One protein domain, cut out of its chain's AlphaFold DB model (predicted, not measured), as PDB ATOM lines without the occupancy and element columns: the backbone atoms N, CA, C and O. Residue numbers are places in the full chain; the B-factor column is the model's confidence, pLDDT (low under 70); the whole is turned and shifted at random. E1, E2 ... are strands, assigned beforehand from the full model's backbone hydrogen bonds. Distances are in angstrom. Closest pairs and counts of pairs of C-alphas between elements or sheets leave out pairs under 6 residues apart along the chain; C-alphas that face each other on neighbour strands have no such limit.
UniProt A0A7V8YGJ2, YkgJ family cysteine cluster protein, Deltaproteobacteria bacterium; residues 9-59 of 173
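What this domain is: This is residues 9 to 59 of the 173 residues of the protein "YkgJ family cysteine cluster protein" of Deltaproteobacteria bacterium (UniProt A0A7V8YGJ2). Little regular structure is here: a small fold mostly of loops, with one short two-stranded hairpin, E1 and E2. After E2 the backbone swings out in a wide loop and folds back, where residues 44 to 45 pair with residues 30 to 31 of E2, antiparallel. The 51 printed residues hold no named helix and two strands, order E1 - E2, antiparallel; the class is all strand, with 8 residues in named elements. It is compact, radius of gyration of the C-alphas 10.2 A, spanning 30 by 22 by 21 A.

Where its parts are: Residues 9 to 22 have no named element. E1, residues 23 to 26, begins at C-alpha 23 (-3.921, 12.527, -19.557) and is 9.1 A long. E2, residues 29 to 32, is 10.1 A long and ends at C-alpha 32 (-6.708, 14.587, -15.750). Residues 33 to 59 have no named element.

How they stand to each other: E1 and E2 form a hairpin with a tight link, their directions 139 degrees apart. C-alphas 25 and 30 face each other at 4.5 A. N 31 and O 24 are within hydrogen-bond range at 2.8 A.

The domain as a whole: The C-alphas farthest apart, of Ser 14 and Asp 39, are 31.0 A apart. The printed part has no cut, and no printed residue is under 70 in pLDDT.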
ATOM      1  N   THR A   9      -1.642  14.612  -4.315       94.19
ATOM      2  CA  THR A   9      -0.271  14.754  -3.799       94.19
ATOM      3  C   THR A   9       0.721  14.832  -4.961       94.19
ATOM      4  O   THR A   9       0.712  13.962  -5.834       94.19
ATOM      5  N   ALA A  10       1.584  15.853  -4.983       94.69
ATOM      6  CA  ALA A  10       2.657  15.962  -5.974       94.69
ATOM      7  C   ALA A  10       3.611  14.752  -5.915       94.69
ATOM      8  O   ALA A  10       3.873  14.221  -4.836       94.69
ATOM      9  N   GLY A  11       4.087  14.302  -7.079       93.44
ATOM     10  CA  GLY A  11       5.045  13.203  -7.196       93.44
ATOM     11  C   GLY A  11       6.489  13.631  -6.921       93.44
ATOM     12  O   GLY A  11       6.752  14.730  -6.439       93.44
ATOM     13  N   ASP A  12       7.429  12.751  -7.261       92.50
ATOM     14  CA  ASP A  12       8.878  12.948  -7.081       92.50
ATOM     15  C   ASP A  12       9.530  13.855  -8.143       92.50
ATOM     16  O   ASP A  12      10.726  14.123  -8.084       92.50
ATOM     17  N   GLY A  13       8.749  14.327  -9.120       91.00
ATOM     18  CA  GLY A  13       9.215  15.182 -10.212       91.00
ATOM     19  C   GLY A  13       9.934  14.450 -11.349       91.00
ATOM     20  O   GLY A  13      10.420  15.110 -12.261       91.00
ATOM     21  N   SER A  14       9.979  13.115 -11.344       94.31
ATOM     22  CA  SER A  14      10.646  12.324 -12.392       94.31
ATOM     23  C   SER A  14       9.819  12.140 -13.671       94.31
ATOM     24  O   SER A  14      10.351  11.718 -14.698       94.31
ATOM     25  N   ARG A  15       8.512  12.420 -13.619       96.69
ATOM     26  CA  ARG A  15       7.551  12.169 -14.706       96.69
ATOM     27  C   ARG A  15       6.659  13.376 -14.936       96.69
ATOM     28  O   ARG A  15       6.370  14.113 -13.992       96.69
ATOM     29  N   ALA A  16       6.172  13.545 -16.161       97.19
ATOM     30  CA  ALA A  16       5.176  14.556 -16.489       97.19
ATOM     31  C   ALA A  16       3.759  13.966 -16.469       97.19
ATOM     32  O   ALA A  16       3.539  12.783 -16.738       97.19
ATOM     33  N   CYS A  17       2.767  14.811 -16.182       96.94
ATOM     34  CA  CYS A  17       1.363  14.431 -16.312       96.94
ATOM     35  C   CYS A  17       1.003  14.050 -17.747       96.94
ATOM     36  O   CYS A  17       0.168  13.176 -17.916       96.94
ATOM     37  N   ALA A  18       1.649  14.654 -18.749       96.75
ATOM     38  CA  ALA A  18       1.432  14.353 -20.164       96.75
ATOM     39  C   ALA A  18       1.682  12.875 -20.522       96.75
ATOM     40  O   ALA A  18       1.041  12.357 -21.430       96.75
ATOM     41  N   ASP A  19       2.556  12.192 -19.775       96.69
ATOM     42  CA  ASP A  19       2.912  10.785 -20.003       96.69
ATOM     43  C   ASP A  19       2.029   9.808 -19.205       96.69
ATOM     44  O   ASP A  19       2.256   8.597 -19.213       96.69
ATOM     45  N   CYS A  20       1.063  10.325 -18.443       97.31
ATOM     46  CA  CYS A  20       0.148   9.514 -17.652       97.31
ATOM     47  C   CYS A  20      -0.913   8.871 -18.550       97.31
ATOM     48  O   CYS A  20      -1.483   9.539 -19.412       97.31
ATOM     49  N   ALA A  21      -1.291   7.624 -18.256       97.00
ATOM     50  CA  ALA A  21      -2.446   6.958 -18.869       97.00
ATOM     51  C   ALA A  21      -3.736   7.793 -18.850       97.00
ATOM     52  O   ALA A  21      -4.595   7.617 -19.707       97.00
ATOM     53  N   TRP A  22      -3.876   8.679 -17.862       96.62
ATOM     54  CA  TRP A  22      -5.087   9.455 -17.601       96.62
ATOM     55  C   TRP A  22      -5.010  10.901 -18.083       96.62
ATOM     56  O   TRP A  22      -5.834  11.725 -17.681       96.62
ATOM     57  N   ALA A  23      -4.022  11.228 -18.915       96.88
ATOM     58  CA  ALA A  23      -3.921  12.527 -19.557       96.88
ATOM     59  C   ALA A  23      -4.702  12.543 -20.873       96.88
ATOM     60  O   ALA A  23      -4.268  12.000 -21.886       96.88
ATOM     61  N   LEU A  24      -5.844  13.224 -20.869       95.56
ATOM     62  CA  LEU A  24      -6.600  13.495 -22.085       95.56
ATOM     63  C   LEU A  24      -6.073  14.781 -22.727       95.56
ATOM     64  O   LEU A  24      -6.232  15.862 -22.158       95.56
ATOM     65  N   ALA A  25      -5.440  14.673 -23.894       95.38
ATOM     66  CA  ALA A  25      -4.928  15.831 -24.621       95.38
ATOM     67  C   ALA A  25      -6.059  16.800 -25.004       95.38
ATOM     68  O   ALA A  25      -7.107  16.397 -25.503       95.38
ATOM     69  N   VAL A  26      -5.827  18.091 -24.777       95.75
ATOM     70  CA  VAL A  26      -6.723  19.188 -25.158       95.75
ATOM     71  C   VAL A  26      -5.886  20.358 -25.687       95.75
ATOM     72  O   VAL A  26      -4.682  20.411 -25.425       95.75
ATOM     73  N   PRO A  27      -6.468  21.325 -26.420       97.12
ATOM     74  CA  PRO A  27      -5.722  22.504 -26.846       97.12
ATOM     75  C   PRO A  27      -5.027  23.190 -25.661       97.12
ATOM     76  O   PRO A  27      -5.662  23.538 -24.667       97.12
ATOM     77  N   GLY A  28      -3.708  23.352 -25.769       95.88
ATOM     78  CA  GLY A  28      -2.891  24.022 -24.760       95.88
ATOM     79  C   GLY A  28      -2.521  23.190 -23.527       95.88
ATOM     80  O   GLY A  28      -1.908  23.757 -22.633       95.88
ATOM     81  N   GLY A  29      -2.846  21.893 -23.442       96.69
ATOM     82  CA  GLY A  29      -2.453  21.057 -22.299       96.69
ATOM     83  C   GLY A  29      -3.175  19.713 -22.236       96.69
ATOM     84  O   GLY A  29      -3.431  19.074 -23.255       96.69
ATOM     85  N   HIS A  30      -3.516  19.275 -21.022       96.75
ATOM     86  CA  HIS A  30      -4.209  18.002 -20.796       96.75
ATOM     87  C   HIS A  30      -5.285  18.135 -19.716       96.75
ATOM     88  O   HIS A  30      -5.203  19.005 -18.851       96.75
ATOM     89  N   ARG A  31      -6.282  17.250 -19.727       96.31
ATOM     90  CA  ARG A  31      -7.212  17.055 -18.608       96.31
ATOM     91  C   ARG A  31      -6.910  15.750 -17.892       96.31
ATOM     92  O   ARG A  31      -6.695  14.727 -18.536       96.31
ATOM     93  N   CYS A  32      -6.917  15.783 -16.562       96.69
ATOM     94  CA  CYS A  32      -6.708  14.587 -15.750       96.69
ATOM     95  C   CYS A  32      -8.012  13.793 -15.596       96.69
ATOM     96  O   CYS A  32      -8.867  14.160 -14.790       96.69
ATOM     97  N   VAL A  33      -8.150  12.688 -16.326       95.31
ATOM     98  CA  VAL A  33      -9.322  11.796 -16.256       95.31
ATOM     99  C   VAL A  33      -9.486  11.200 -14.855       95.31
ATOM    100  O   VAL A  33     -10.592  11.156 -14.327       95.31
ATOM    101  N   ALA A  34      -8.385  10.828 -14.198       94.94
ATOM    102  CA  ALA A  34      -8.408  10.247 -12.853       94.94
ATOM    103  C   ALA A  34      -8.817  11.237 -11.743       94.94
ATOM    104  O   ALA A  34      -9.091  10.824 -10.620       94.94
ATOM    105  N   ALA A  35      -8.861  12.539 -12.029       94.50
ATOM    106  CA  ALA A  35      -9.323  13.569 -11.094       94.50
ATOM    107  C   ALA A  35     -10.657  14.203 -11.529       94.50
ATOM    108  O   ALA A  35     -11.052  15.237 -10.994       94.50
ATOM    109  N   ALA A  36     -11.338  13.616 -12.517       92.31
ATOM    110  CA  ALA A  36     -12.667  14.046 -12.926       92.31
ATOM    111  C   ALA A  36     -13.714  13.706 -11.853       92.31
ATOM    112  O   ALA A  36     -13.664  12.643 -11.233       92.31
ATOM    113  N   ALA A  37     -14.679  14.607 -11.656       87.31
ATOM    114  CA  ALA A  37     -15.900  14.291 -10.920       87.31
ATOM    115  C   ALA A  37     -16.865  13.486 -11.822       87.31
ATOM    116  O   ALA A  37     -16.709  13.554 -13.044       87.31
ATOM    117  N   PRO A  38     -17.865  12.772 -11.260       78.75
ATOM    118  CA  PRO A  38     -18.739  11.855 -12.007       78.75
ATOM    119  C   PRO A  38     -19.390  12.420 -13.280       78.75
ATOM    120  O   PRO A  38     -19.592  11.666 -14.221       78.75
ATOM    121  N   ASP A  39     -19.611  13.736 -13.350       83.69
ATOM    122  CA  ASP A  39     -20.252  14.409 -14.490       83.69
ATOM    123  C   ASP A  39     -19.462  15.635 -14.982       83.69
ATOM    124  O   ASP A  39     -20.018  16.564 -15.570       83.69
ATOM    125  N   ALA A  40     -18.157  15.693 -14.699       87.69
ATOM    126  CA  ALA A  40     -17.329  16.844 -15.042       87.69
ATOM    127  C   ALA A  40     -16.079  16.443 -15.817       87.69
ATOM    128  O   ALA A  40     -15.479  15.392 -15.603       87.69
ATOM    129  N   ALA A  41     -15.619  17.349 -16.675       90.75
ATOM    130  CA  ALA A  41     -14.296  17.224 -17.256       90.75
ATOM    131  C   ALA A  41     -13.226  17.304 -16.154       90.75
ATOM    132  O   ALA A  41     -13.323  18.116 -15.231       90.75
ATOM    133  N   GLY A  42     -12.170  16.502 -16.286       92.69
ATOM    134  CA  GLY A  42     -11.025  16.550 -15.380       92.69
ATOM    135  C   GLY A  42     -10.360  17.934 -15.318       92.69
ATOM    136  O   GLY A  42     -10.471  18.716 -16.277       92.69
ATOM    137  N   PRO A  43      -9.638  18.244 -14.223       95.56
ATOM    138  CA  PRO A  43      -8.919  19.505 -14.086       95.56
ATOM    139  C   PRO A  43      -7.925  19.675 -15.236       95.56
ATOM    140  O   PRO A  43      -7.273  18.716 -15.658       95.56
ATOM    141  N   PHE A  44      -7.838  20.903 -15.749       96.94
ATOM    142  CA  PHE A  44      -6.872  21.268 -16.777       96.94
ATOM    143  C   PHE A  44      -5.472  21.379 -16.170       96.94
ATOM    144  O   PHE A  44      -5.290  21.985 -15.115       96.94
ATOM    145  N   LEU A  45      -4.491  20.813 -16.863       97.06
ATOM    146  CA  LEU A  45      -3.086  20.813 -16.496       97.06
ATOM    147  C   LEU A  45      -2.285  21.459 -17.635       97.06
ATOM    148  O   LEU A  45      -2.318  20.942 -18.760       97.06
ATOM    149  N   PRO A  46      -1.566  22.566 -17.367       97.06
ATOM    150  CA  PRO A  46      -0.679  23.179 -18.346       97.06
ATOM    151  C   PRO A  46       0.424  22.215 -18.828       97.06
ATOM    152  O   PRO A  46       0.773  21.265 -18.112       97.06
ATOM    153  N   PRO A  47       1.036  22.466 -19.997       96.88
ATOM    154  CA  PRO A  47       2.178  21.694 -20.475       96.88
ATOM    155  C   PRO A  47       3.337  21.760 -19.475       96.88
ATOM    156  O   PRO A  47       3.538  22.775 -18.810       96.88
ATOM    157  N   GLY A  48       4.096  20.671 -19.350       95.62
ATOM    158  CA  GLY A  48       5.210  20.577 -18.398       95.62
ATOM    159  C   GLY A  48       4.799  20.362 -16.937       95.62
ATOM    160  O   GLY A  48       5.672  20.271 -16.076       95.62
ATOM    161  N   THR A  49       3.500  20.235 -16.633       97.38
ATOM    162  CA  THR A  49       3.050  19.868 -15.281       97.38
ATOM    163  C   THR A  49       3.647  18.518 -14.873       97.38
ATOM    164  O   THR A  49       3.436  17.507 -15.549       97.38
ATOM    165  N   LEU A  50       4.381  18.501 -13.757       97.62
ATOM    166  CA  LEU A  50       4.963  17.290 -13.174       97.62
ATOM    167  C   LEU A  50       3.875  16.381 -12.612       97.62
ATOM    168  O   LEU A  50       2.880  16.853 -12.077       97.62
ATOM    169  N   ALA A  51       4.085  15.075 -12.705       96.88
ATOM    170  CA  ALA A  51       3.098  14.086 -12.326       96.88
ATOM    171  C   ALA A  51       2.828  14.045 -10.811       96.88
ATOM    172  O   ALA A  51       3.695  14.314  -9.978       96.88
ATOM    173  N   CYS A  52       1.606  13.654 -10.452       96.38
ATOM    174  CA  CYS A  52       1.219  13.357  -9.073       96.38
ATOM    175  C   CYS A  52       1.626  11.929  -8.652       96.38
ATOM    176  O   CYS A  52       2.012  11.105  -9.481       96.38
ATOM    177  N   THR A  53       1.458  11.587  -7.372       95.06
ATOM    178  CA  THR A  53       1.697  10.220  -6.857       95.06
ATOM    179  C   THR A  53       0.733   9.159  -7.407       95.06
ATOM    180  O   THR A  53       0.928   7.969  -7.161       95.06
ATOM    181  N   GLY A  54      -0.321   9.575  -8.117       94.00
ATOM    182  CA  GLY A  54      -1.266   8.712  -8.829       94.00
ATOM    183  C   GLY A  54      -0.932   8.505 -10.309       94.00
ATOM    184  O   GLY A  54      -1.798   8.061 -11.054       94.00
ATOM    185  N   TRP A  55       0.273   8.866 -10.758       96.62
ATOM    186  CA  TRP A  55       0.706   8.604 -12.130       96.62
ATOM    187  C   TRP A  55       0.647   7.111 -12.465       96.62
ATOM    188  O   TRP A  55       1.115   6.274 -11.692       96.62
ATOM    189  N   GLU A  56       0.137   6.795 -13.654       96.19
ATOM    190  CA  GLU A  56       0.119   5.445 -14.212       96.19
ATOM    191  C   GLU A  56       0.753   5.447 -15.611       96.19
ATOM    192  O   GLU A  56       0.530   6.394 -16.371       96.19
ATOM    193  N   PRO A  57       1.518   4.401 -15.979       95.81
ATOM    194  CA  PRO A  57       2.063   4.272 -17.328       95.81
ATOM    195  C   PRO A  57       0.939   4.057 -18.354       95.81
ATOM    196  O   PRO A  57      -0.116   3.537 -17.978       95.81
ATOM    197  N   PRO A  58       1.163   4.364 -19.648       95.12
ATOM    198  CA  PRO A  58       0.183   4.128 -20.707       95.12
ATOM    199  C   PRO A  58      -0.428   2.721 -20.666       95.12
ATOM    200  O   PRO A  58       0.272   1.714 -20.516       95.12
ATOM    201  N   VAL A  59      -1.755   2.649 -20.796       95.12
ATOM    202  CA  VAL A  59      -2.497   1.390 -20.657       95.12
ATOM    203  C   VAL A  59      -2.238   0.485 -21.856       95.12
ATOM    204  O   VAL A  59      -2.473   0.860 -23.001       95.12
TER     205      VAL A  59